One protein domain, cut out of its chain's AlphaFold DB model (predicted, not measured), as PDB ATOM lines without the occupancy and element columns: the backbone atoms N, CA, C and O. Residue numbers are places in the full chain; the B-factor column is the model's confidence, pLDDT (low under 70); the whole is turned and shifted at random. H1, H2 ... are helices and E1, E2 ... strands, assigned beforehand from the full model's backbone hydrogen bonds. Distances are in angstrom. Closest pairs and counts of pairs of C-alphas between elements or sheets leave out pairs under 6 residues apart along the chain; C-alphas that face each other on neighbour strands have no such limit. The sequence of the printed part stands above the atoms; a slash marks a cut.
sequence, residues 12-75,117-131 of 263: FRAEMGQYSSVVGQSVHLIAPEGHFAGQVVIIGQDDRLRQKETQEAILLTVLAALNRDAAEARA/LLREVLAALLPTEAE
ATOM      1  N   PHE A  12      92.083 102.521 125.687       79.44
ATOM      2  CA  PHE A  12      92.847 101.468 126.355       79.44
ATOM      3  C   PHE A  12      92.210 100.095 126.082       79.44
ATOM      4  O   PHE A  12      90.990  99.984 125.925       79.44
ATOM      5  N   ARG A  13      93.040  99.051 126.019       86.25
ATOM      6  CA  ARG A  13      92.621  97.643 126.017       86.25
ATOM      7  C   ARG A  13      92.832  97.081 127.416       86.25
ATOM      8  O   ARG A  13      93.870  97.344 128.008       86.25
ATOM      9  N   ALA A  14      91.888  96.305 127.930       89.69
ATOM     10  CA  ALA A  14      92.054  95.625 129.208       89.69
ATOM     11  C   ALA A  14      92.433  94.149 128.991       89.69
ATOM     12  O   ALA A  14      91.909  93.506 128.077       89.69
ATOM     13  N   GLU A  15      93.317  93.614 129.831       91.12
ATOM     14  CA  GLU A  15      93.739  92.205 129.850       91.12
ATOM     15  C   GLU A  15      93.801  91.678 131.285       91.12
ATOM     16  O   GLU A  15      94.027  92.451 132.212       91.12
ATOM     17  N   MET A  16      93.633  90.369 131.490       91.88
ATOM     18  CA  MET A  16      93.917  89.781 132.803       91.88
ATOM     19  C   MET A  16      95.416  89.850 133.092       91.88
ATOM     20  O   MET A  16      96.234  89.451 132.261       91.88
ATOM     21  N   GLY A  17      95.757  90.341 134.281       83.69
ATOM     22  CA  GLY A  17      97.090  90.202 134.843       83.69
ATOM     23  C   GLY A  17      97.360  88.768 135.296       83.69
ATOM     24  O   GLY A  17      96.460  87.927 135.357       83.69
ATOM     25  N   GLN A  18      98.626  88.484 135.597       79.31
ATOM     26  CA  GLN A  18      98.993  87.232 136.252       79.31
ATOM     27  C   GLN A  18      98.661  87.300 137.740       79.31
ATOM     28  O   GLN A  18      98.791  88.352 138.364       79.31
ATOM     29  N   TYR A  19      98.290  86.151 138.299       77.56
ATOM     30  CA  TYR A  19      98.022  86.036 139.723       77.56
ATOM     31  C   TYR A  19      99.325  86.163 140.516       77.56
ATOM     32  O   TYR A  19     100.312  85.502 140.192       77.56
ATOM     33  N   SER A  20      99.309  86.975 141.569       74.31
ATOM     34  CA  SER A  20     100.412  87.156 142.512       74.31
ATOM     35  C   SER A  20      99.958  86.823 143.931       74.31
ATOM     36  O   SER A  20      98.849  87.174 144.322       74.31
ATOM     37  N   SER A  21     100.829  86.211 144.733       63.50
ATOM     38  CA  SER A  21     100.579  85.988 146.165       63.50
ATOM     39  C   SER A  21     100.476  87.291 146.969       63.50
ATOM     40  O   SER A  21      99.796  87.324 147.988       63.50
ATOM     41  N   VAL A  22     101.103  88.379 146.502       63.72
ATOM     42  CA  VAL A  22     101.179  89.657 147.233       63.72
ATOM     43  C   VAL A  22      99.976  90.554 146.944       63.72
ATOM     44  O   VAL A  22      99.426  91.181 147.847       63.72
ATOM     45  N   VAL A  23      99.567  90.644 145.677       66.94
ATOM     46  CA  VAL A  23      98.498  91.559 145.230       66.94
ATOM     47  C   VAL A  23      97.253  90.842 144.708       66.94
ATOM     48  O   VAL A  23      96.289  91.502 144.323       66.94
ATOM     49  N   GLY A  24      97.251  89.508 144.711       82.12
ATOM     50  CA  GLY A  24      96.179  88.701 144.149       82.12
ATOM     51  C   GLY A  24      96.134  88.778 142.623       82.12
ATOM     52  O   GLY A  24      97.160  88.921 141.953       82.12
ATOM     53  N   GLN A  25      94.930  88.671 142.068       85.12
ATOM     54  CA  GLN A  25      94.682  88.841 140.638       85.12
ATOM     55  C   GLN A  25      94.483  90.323 140.277       85.12
ATOM     56  O   GLN A  25      94.052  91.133 141.101       85.12
ATOM     57  N   SER A  26      94.746  90.689 139.020       88.81
ATOM     58  CA  SER A  26      94.521  92.053 138.524       88.81
ATOM     59  C   SER A  26      93.966  92.087 137.093       88.81
ATOM     60  O   SER A  26      93.965  91.087 136.372       88.81
ATOM     61  N   VAL A  27      93.493  93.259 136.670       88.31
ATOM     62  CA  VAL A  27      93.252  93.597 135.259       88.31
ATOM     63  C   VAL A  27      94.243  94.676 134.858       88.31
ATOM     64  O   VAL A  27      94.270  95.746 135.459       88.31
ATOM     65  N   HIS A  28      95.042  94.419 133.832       88.31
ATOM     66  CA  HIS A  28      95.977  95.374 133.255       88.31
ATOM     67  C   HIS A  28      95.285  96.225 132.193       88.31
ATOM     68  O   HIS A  28      94.540  95.724 131.354       88.31
ATOM     69  N   LEU A  29      95.568  97.522 132.208       85.38
ATOM     70  CA  LEU A  29      95.170  98.477 131.185       85.38
ATOM     71  C   LEU A  29      96.369  98.707 130.270       85.38
ATOM     72  O   LEU A  29      97.440  99.103 130.725       85.38
ATOM     73  N   ILE A  30      96.184  98.468 128.982       81.75
ATOM     74  CA  ILE A  30      97.203  98.578 127.945       81.75
ATOM     75  C   ILE A  30      96.850  99.767 127.056       81.75
ATOM     76  O   ILE A  30      95.743  99.852 126.517       81.75
ATOM     77  N   ALA A  31      97.785 100.704 126.924       79.19
ATOM     78  CA  ALA A  31      97.649 101.853 126.043       79.19
ATOM     79  C   ALA A  31      97.557 101.419 124.569       79.19
ATOM     80  O   ALA A  31      98.009 100.321 124.225       79.19
ATOM     81  N   PRO A  32      97.015 102.260 123.669       76.75
ATOM     82  CA  PRO A  32      96.968 101.959 122.237       76.75
ATOM     83  C   PRO A  32      98.335 101.606 121.639       76.75
ATOM     84  O   PRO A  32      98.421 100.792 120.724       76.75
ATOM     85  N   GLU A  33      99.408 102.186 122.179       79.75
ATOM     86  CA  GLU A  33     100.789 101.960 121.751       79.75
ATOM     87  C   GLU A  33     101.383 100.653 122.314       79.75
ATOM     88  O   GLU A  33     102.544 100.341 122.061       79.75
ATOM     89  N   GLY A  34     100.605  99.887 123.086       79.12
ATOM     90  CA  GLY A  34     100.976  98.569 123.606       79.12
ATOM     91  C   GLY A  34     101.709  98.574 124.949       79.12
ATOM     92  O   GLY A  34     102.043  97.504 125.449       79.12
ATOM     93  N   HIS A  35     101.955  99.736 125.557       78.12
ATOM     94  CA  HIS A  35     102.593  99.814 126.873       78.12
ATOM     95  C   HIS A  35     101.570  99.723 128.013       78.12
ATOM     96  O   HIS A  35     100.393 100.052 127.855       78.12
ATOM     97  N   PHE A  36     102.035  99.284 129.182       80.56
ATOM     98  CA  PHE A  36     101.231  99.233 130.399       80.56
ATOM     99  C   PHE A  36     100.844 100.648 130.850       80.56
ATOM    100  O   PHE A  36     101.708 101.492 131.080       80.56
ATOM    101  N   ALA A  37      99.543 100.894 130.978       81.12
ATOM    102  CA  ALA A  37      98.965 102.177 131.365       81.12
ATOM    103  C   ALA A  37      98.449 102.193 132.812       81.12
ATOM    104  O   ALA A  37      98.285 103.264 133.394       81.12
ATOM    105  N   GLY A  38      98.176 101.024 133.397       84.38
ATOM    106  CA  GLY A  38      97.697 100.908 134.772       84.38
ATOM    107  C   GLY A  38      97.110  99.538 135.080       84.38
ATOM    108  O   GLY A  38      97.090  98.653 134.229       84.38
ATOM    109  N   GLN A  39      96.607  99.370 136.302       88.12
ATOM    110  CA  GLN A  39      95.951  98.137 136.730       88.12
ATOM    111  C   GLN A  39      94.749  98.404 137.633       88.12
ATOM    112  O   GLN A  39      94.717  99.388 138.372       88.12
ATOM    113  N   VAL A  40      93.791  97.484 137.595       84.81
ATOM    114  CA  VAL A  40      92.703  97.352 138.563       84.81
ATOM    115  C   VAL A  40      93.006  96.137 139.427       84.81
ATOM    116  O   VAL A  40      93.229  95.046 138.906       84.81
ATOM    117  N   VAL A  41      93.014  96.333 140.739       84.44
ATOM    118  CA  VAL A  41      93.271  95.292 141.742       84.44
ATOM    119  C   VAL A  41      92.170  95.315 142.792       84.44
ATOM    120  O   VAL A  41      91.590  96.370 143.063       84.44
ATOM    121  N   ILE A  42      91.892  94.159 143.391       80.69
ATOM    122  CA  ILE A  42      90.972  94.047 144.525       80.69
ATOM    123  C   ILE A  42      91.814  93.981 145.793       80.69
ATOM    124  O   ILE A  42      92.473  92.981 146.058       80.69
ATOM    125  N   ILE A  43      91.775  95.050 146.585       78.38
ATOM    126  CA  ILE A  43      92.414  95.087 147.901       78.38
ATOM    127  C   ILE A  43      91.312  94.914 148.941       78.38
ATOM    128  O   ILE A  43      90.541  95.835 149.200       78.38
ATOM    129  N   GLY A  44      91.219  93.710 149.499       65.62
ATOM    130  CA  GLY A  44      90.281  93.367 150.562       65.62
ATOM    131  C   GLY A  44      90.993  93.163 151.897       65.62
ATOM    132  O   GLY A  44      92.057  92.541 151.960       65.62
ATOM    133  N   GLN A  45      90.382  93.663 152.972       60.66
ATOM    134  CA  GLN A  45      90.695  93.217 154.336       60.66
ATOM    135  C   GLN A  45      89.976  91.902 154.685       60.66
ATOM    136  O   GLN A  45      90.313  91.271 155.675       60.66
ATOM    137  N   ASP A  46      89.019  91.485 153.850       65.81
ATOM    138  CA  ASP A  46      88.294  90.224 153.966       65.81
ATOM    139  C   ASP A  46      88.935  89.151 153.075       65.81
ATOM    140  O   ASP A  46      89.062  89.325 151.857       65.81
ATOM    141  N   ASP A  47      89.298  88.024 153.678       64.12
ATOM    142  CA  ASP A  47      89.908  86.879 153.005       64.12
ATOM    143  C   ASP A  47      89.036  86.261 151.907       64.12
ATOM    144  O   ASP A  47      89.558  85.683 150.953       64.12
ATOM    145  N   ARG A  48      87.708  86.394 151.978       61.50
ATOM    146  CA  ARG A  48      86.802  85.914 150.920       61.50
ATOM    147  C   ARG A  48      87.075  86.624 149.598       61.50
ATOM    148  O   ARG A  48      86.979  86.020 148.534       61.50
ATOM    149  N   LEU A  49      87.482  87.893 149.672       63.19
ATOM    150  CA  LEU A  49      87.905  88.692 148.523       63.19
ATOM    151  C   LEU A  49      89.378  88.469 148.152       63.19
ATOM    152  O   LEU A  49      89.840  89.093 147.200       63.19
ATOM    153  N   ARG A  50      90.113  87.617 148.880       66.50
ATOM    154  CA  ARG A  50      91.484  87.176 148.555       66.50
ATOM    155  C   ARG A  50      91.526  85.819 147.858       66.50
ATOM    156  O   ARG A  50      92.524  85.507 147.211       66.50
ATOM    157  N   GLN A  51      90.450  85.035 147.949       75.06
ATOM    158  CA  GLN A  51      90.329  83.768 147.229       75.06
ATOM    159  C   GLN A  51      90.503  83.997 145.728       75.06
ATOM    160  O   GLN A  51      89.847  84.861 145.137       75.06
ATOM    161  N   LYS A  52      91.397  83.214 145.121       77.75
ATOM    162  CA  LYS A  52      91.801  83.367 143.724       77.75
ATOM    163  C   LYS A  52      90.604  83.308 142.783       77.75
ATOM    164  O   LYS A  52      90.463  84.174 141.928       77.75
ATOM    165  N   GLU A  53      89.732  82.329 142.979       77.19
ATOM    166  CA  GLU A  53      88.563  82.072 142.142       77.19
ATOM    167  C   GLU A  53      87.565  83.237 142.224       77.19
ATOM    168  O   GLU A  53      87.049  83.701 141.207       77.19
ATOM    169  N   THR A  54      87.349  83.766 143.432       75.88
ATOM    170  CA  THR A  54      86.475  84.919 143.681       75.88
ATOM    171  C   THR A  54      87.038  86.188 143.047       75.88
ATOM    172  O   THR A  54      86.319  86.908 142.349       75.88
ATOM    173  N   GLN A  55      88.333  86.457 143.237       78.12
ATOM    174  CA  GLN A  55      89.000  87.597 142.607       78.12
ATOM    175  C   GLN A  55      88.959  87.503 141.086       78.12
ATOM    176  O   GLN A  55      88.635  88.485 140.422       78.12
ATOM    177  N   GLU A  56      89.252  86.329 140.533       83.75
ATOM    178  CA  GLU A  56      89.223  86.079 139.100       83.75
ATOM    179  C   GLU A  56      87.819  86.291 138.526       83.75
ATOM    180  O   GLU A  56      87.679  87.010 137.540       83.75
ATOM    181  N   ALA A  57      86.767  85.784 139.173       79.25
ATOM    182  CA  ALA A  57      85.389  85.996 138.729       79.25
ATOM    183  C   ALA A  57      84.991  87.487 138.708       79.25
ATOM    184  O   ALA A  57      84.395  87.973 137.736       79.25
ATOM    185  N   ILE A  58      85.353  88.242 139.752       81.19
ATOM    186  CA  ILE A  58      85.074  89.684 139.824       81.19
ATOM    187  C   ILE A  58      85.868  90.428 138.743       81.19
ATOM    188  O   ILE A  58      85.314  91.247 138.007       81.19
ATOM    189  N   LEU A  59      87.157  90.132 138.605       84.88
ATOM    190  CA  LEU A  59      88.039  90.816 137.664       84.88
ATOM    191  C   LEU A  59      87.735  90.463 136.206       84.88
ATOM    192  O   LEU A  59      87.827  91.344 135.357       84.88
ATOM    193  N   LEU A  60      87.269  89.247 135.907       82.06
ATOM    194  CA  LEU A  60      86.738  88.889 134.587       82.06
ATOM    195  C   LEU A  60      85.488  89.706 134.241       82.06
ATOM    196  O   LEU A  60      85.321  90.132 133.096       82.06
ATOM    197  N   THR A  61      84.633  89.988 135.227       78.62
ATOM    198  CA  THR A  61      83.470  90.870 135.041       78.62
ATOM    199  C   THR A  61      83.914  92.303 134.732       78.62
ATOM    200  O   THR A  61      83.413  92.918 133.787       78.62
ATOM    201  N   VAL A  62      84.902  92.821 135.470       79.62
ATOM    202  CA  VAL A  62      85.496  94.148 135.230       79.62
ATOM    203  C   VAL A  62      86.155  94.217 133.849       79.62
ATOM    204  O   VAL A  62      85.902  95.152 133.092       79.62
ATOM    205  N   LEU A  63      86.947  93.209 133.485       84.56
ATOM    206  CA  LEU A  63      87.591  93.080 132.180       84.56
ATOM    207  C   LEU A  63      86.571  93.143 131.039       84.56
ATOM    208  O   LEU A  63      86.758  93.887 130.074       84.56
ATOM    209  N   ALA A  64      85.491  92.363 131.146       76.75
ATOM    210  CA  ALA A  64      84.439  92.317 130.141       76.75
ATOM    211  C   ALA A  64      83.730  93.671 129.992       76.75
ATOM    212  O   ALA A  64      83.441  94.083 128.869       76.75
ATOM    213  N   ALA A  65      83.483  94.380 131.098       78.25
ATOM    214  CA  ALA A  65      82.892  95.715 131.076       78.25
ATOM    215  C   ALA A  65      83.822  96.741 130.405       78.25
ATOM    216  O   ALA A  65      83.406  97.427 129.474       78.25
ATOM    217  N   LEU A  66      85.099  96.781 130.797       79.94
ATOM    218  CA  LEU A  66      86.090  97.707 130.233       79.94
ATOM    219  C   LEU A  66      86.273  97.515 128.722       79.94
ATOM    220  O   LEU A  66      86.324  98.484 127.963       79.94
ATOM    221  N   ASN A  67      86.345  96.262 128.268       81.56
ATOM    222  CA  ASN A  67      86.505  95.965 126.846       81.56
ATOM    223  C   ASN A  67      85.214  96.183 126.042       81.56
ATOM    224  O   ASN A  67      85.293  96.522 124.860       81.56
ATOM    225  N   ARG A  68      84.032  96.038 126.658       75.50
ATOM    226  CA  ARG A  68      82.756  96.401 126.027       75.50
ATOM    227  C   ARG A  68      82.673  97.903 125.794       75.50
ATOM    228  O   ARG A  68      82.419  98.307 124.665       75.50
ATOM    229  N   ASP A  69      82.974  98.709 126.807       64.06
ATOM    230  CA  ASP A  69      82.978 100.169 126.692       64.06
ATOM    231  C   ASP A  69      83.987 100.642 125.638       64.06
ATOM    232  O   ASP A  69      83.699 101.538 124.846       64.06
ATOM    233  N   ALA A  70      85.158 100.000 125.567       64.50
ATOM    234  CA  ALA A  70      86.138 100.264 124.518       64.50
ATOM    235  C   ALA A  70      85.605  99.928 123.113       64.50
ATOM    236  O   ALA A  70      85.879 100.663 122.162       64.50
ATOM    237  N   ALA A  71      84.847  98.840 122.960       59.25
ATOM    238  CA  ALA A  71      84.234  98.460 121.690       59.25
ATOM    239  C   ALA A  71      83.076  99.397 121.301       59.25
ATOM    240  O   ALA A  71      82.996  99.826 120.150       59.25
ATOM    241  N   GLU A  72      82.226  99.772 122.257       61.25
ATOM    242  CA  GLU A  72      81.124 100.719 122.061       61.25
ATOM    243  C   GLU A  72      81.649 102.119 121.719       61.25
ATOM    244  O   GLU A  72      81.200 102.714 120.745       61.25
ATOM    245  N   ALA A  73      82.687 102.608 122.408       58.38
ATOM    246  CA  ALA A  73      83.323 103.893 122.100       58.38
ATOM    247  C   ALA A  73      83.983 103.935 120.707       58.38
ATOM    248  O   ALA A  73      84.144 105.009 120.122       58.38
ATOM    249  N   ARG A  74      84.376 102.774 120.167       59.44
ATOM    250  CA  ARG A  74      84.854 102.636 118.780       59.44
ATOM    251  C   ARG A  74      83.699 102.598 117.779       59.44
ATOM    252  O   ARG A  74      83.854 103.107 116.674       59.44
ATOM    253  N   ALA A  75      82.561 102.012 118.149       54.44
ATOM    254  CA  ALA A  75      81.369 101.934 117.304       54.44
ATOM    255  C   ALA A  75      80.617 103.277 117.210       54.44
ATOM    256  O   ALA A  75      80.118 103.623 116.141       54.44
ATOM    257  N   LEU A 117      75.904  98.186 140.050       41.88
ATOM    258  CA  LEU A 117      76.004  96.734 140.238       41.88
ATOM    259  C   LEU A 117      77.232  96.108 140.918       41.88
ATOM    260  O   LEU A 117      77.229  94.895 141.053       41.88
ATOM    261  N   LEU A 118      78.211  96.828 141.482       40.28
ATOM    262  CA  LEU A 118      79.235  96.111 142.274       40.28
ATOM    263  C   LEU A 118      78.664  95.559 143.598       40.28
ATOM    264  O   LEU A 118      78.964  94.434 143.977       40.28
ATOM    265  N   ARG A 119      77.772  96.307 144.268       42.09
ATOM    266  CA  ARG A 119      77.152  95.884 145.541       42.09
ATOM    267  C   ARG A 119      76.219  94.683 145.386       42.09
ATOM    268  O   ARG A 119      76.203  93.809 146.239       42.09
ATOM    269  N   GLU A 120      75.436  94.656 144.313       43.31
ATOM    270  CA  GLU A 120      74.458  93.593 144.048       43.31
ATOM    271  C   GLU A 120      75.141  92.322 143.534       43.31
ATOM    272  O   GLU A 120      74.747  91.227 143.917       43.31
ATOM    273  N   VAL A 121      76.216  92.465 142.750       41.16
ATOM    274  CA  VAL A 121      77.065  91.341 142.336       41.16
ATOM    275  C   VAL A 121      77.836  90.775 143.533       41.16
ATOM    276  O   VAL A 121      77.836  89.567 143.722       41.16
ATOM    277  N   LEU A 122      78.410  91.615 144.403       44.66
ATOM    278  CA  LEU A 122      79.076  91.153 145.630       44.66
ATOM    279  C   LEU A 122      78.103  90.468 146.602       44.66
ATOM    280  O   LEU A 122      78.429  89.417 147.138       44.66
ATOM    281  N   ALA A 123      76.896  91.008 146.793       46.91
ATOM    282  CA  ALA A 123      75.878  90.390 147.647       46.91
ATOM    283  C   ALA A 123      75.325  89.067 147.082       46.91
ATOM    284  O   ALA A 123      74.843  88.242 147.848       46.91
ATOM    285  N   ALA A 124      75.385  88.865 145.761       44.44
ATOM    286  CA  ALA A 124      74.977  87.621 145.108       44.44
ATOM    287  C   ALA A 124      76.100  86.568 145.040       44.44
ATOM    288  O   ALA A 124      75.807  85.381 144.925       44.44
ATOM    289  N   LEU A 125      77.369  86.994 145.086       40.41
ATOM    290  CA  LEU A 125      78.544  86.114 145.034       40.41
ATOM    291  C   LEU A 125      79.065  85.707 146.419       40.41
ATOM    292  O   LEU A 125      79.782  84.716 146.520       40.41
ATOM    293  N   LEU A 126      78.734  86.453 147.475       41.09
ATOM    294  CA  LEU A 126      79.141  86.126 148.840       41.09
ATOM    295  C   LEU A 126      78.050  85.283 149.523       41.09
ATOM    296  O   LEU A 126      76.938  85.786 149.702       41.09
ATOM    297  N   PRO A 127      78.327  84.029 149.928       38.25
ATOM    298  CA  PRO A 127      77.370  83.244 150.697       38.25
ATOM    299  C   PRO A 127      77.038  83.961 152.014       38.25
ATOM    300  O   PRO A 127      77.925  84.394 152.752       38.25
ATOM    301  N   THR A 128      75.742  84.105 152.303       40.62
ATOM    302  CA  THR A 128      75.231  84.606 153.585       40.62
ATOM    303  C   THR A 128      75.168  83.462 154.585       40.62
ATOM    304  O   THR A 128      74.081  83.026 154.963       40.62
ATOM    305  N   GLU A 129      76.315  82.939 154.995       44.16
ATOM    306  CA  GLU A 129      76.356  82.075 156.168       44.16
ATOM    307  C   GLU A 129      76.857  82.894 157.356       44.16
ATOM    308  O   GLU A 129      77.866  83.595 157.281       44.16
ATOM    309  N   ALA A 130      76.121  82.830 158.464       44.00
ATOM    310  CA  ALA A 130      76.645  83.194 159.769       44.00
ATOM    311  C   ALA A 130      77.591  82.066 160.217       44.00
ATOM    312  O   ALA A 130      77.232  81.247 161.059       44.00
ATOM    313  N   GLU A 131      78.758  81.963 159.580       46.25
ATOM    314  CA  GLU A 131      79.800  81.012 159.962       46.25
ATOM    315  C   GLU A 131      80.669  81.594 161.079       46.25
ATOM    316  O   GLU A 131      80.900  82.803 161.152       46.25
TER     317      GLU A 131
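Overview. This is residues 12 to 75 and 117 to 131 of the 263 residues of an uncharacterized protein of Paracoccus laeviglucosivorans (UniProt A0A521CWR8). A small three-stranded sheet of E1, E2 and E3 has one long helix, H1, packed over one of its faces and running along its strands, while the other face is bare. The short helix H2 lies beyond H1, away from the sheet, and leads into a tail at the end of the printed part. The printed part has 79 residues, with three named strands followed by two named helices, and the antiparallel sheet has the order E1, E2, E3. The class is mixed, helices and strands, and the whole is only just loose, close to compact, with a radius of gyration of the C-alphas of 14.2 A and a flat outline of 48 by 29 by 16 A.

Along the chain. E1 is residues 13 to 16, 10.5 A from first to last C-alpha, and begins with C-alpha 13 at (92.621, 97.643, 126.017). E2 is residues 26 to 30, 12.7 A long, and E3 is residues 36 to 41, 14.4 A long. H1 is residues 52 to 75 and spans 33.9 A, from C-alpha 52 at (91.801, 83.367, 143.724) to C-alpha 75 at (81.369, 101.934, 117.304). H2 is residues 118 to 125, 10.4 A long, and ends with C-alpha 125 at (78.544, 86.114, 145.034).

Arrangement. E1, E2 and E3 form a meander, each strand the antiparallel neighbour of the one before, with E1 and E3 as edge strands. E1 and E2 are a hairpin, their directions at 152 degrees, with N 15 and O 28 within hydrogen-bond range at 2.9 A. E2 and E3 are a hairpin too, at 158 degrees, with N 27 and O 40 at 2.9 A and N 40 and O 27 at 2.8 A. H1 is on one face of this sheet, making two layers, a helix over a sheet, at a height over the sheet of 8.2 A. It lies over E1 and E2 and runs along the strands, at 14 degrees to E1 on the local plane. H1 touches E1, where the closest C-alphas, those of Ala 14 and Leu 63, are 5.9 A apart. It also touches E2, where the closest are those of Val 27 and Leu 59, 6.4 A apart. H1 and E3 are near each other, with 5 pairs of C-alphas within 10 A. H2 is not on the sheet; H1 and H2 are near each other, with 10 pairs of C-alphas within 10 A, the closest 8.1 A apart. In H1 and H2 every O i to N i+4 pair is within hydrogen-bond range.

Size, cuts and confidence. The two C-alphas farthest apart, those of Glu 33 and Ala 130, are 48.8 A from each other. Residues 76 to 116 are not printed, and C-alphas 75 and 117 are 24.1 A apart across this cut. Of the links that are printed whole, E2 to E3 is tight, and E1 to E2 and E3 to H1 are short. The mean pLDDT of the printed part is 70.1; residues 21 to 23, 44 to 50, 69 to 75 and 117 to 131 are under 70, and H2 has a mean of 43.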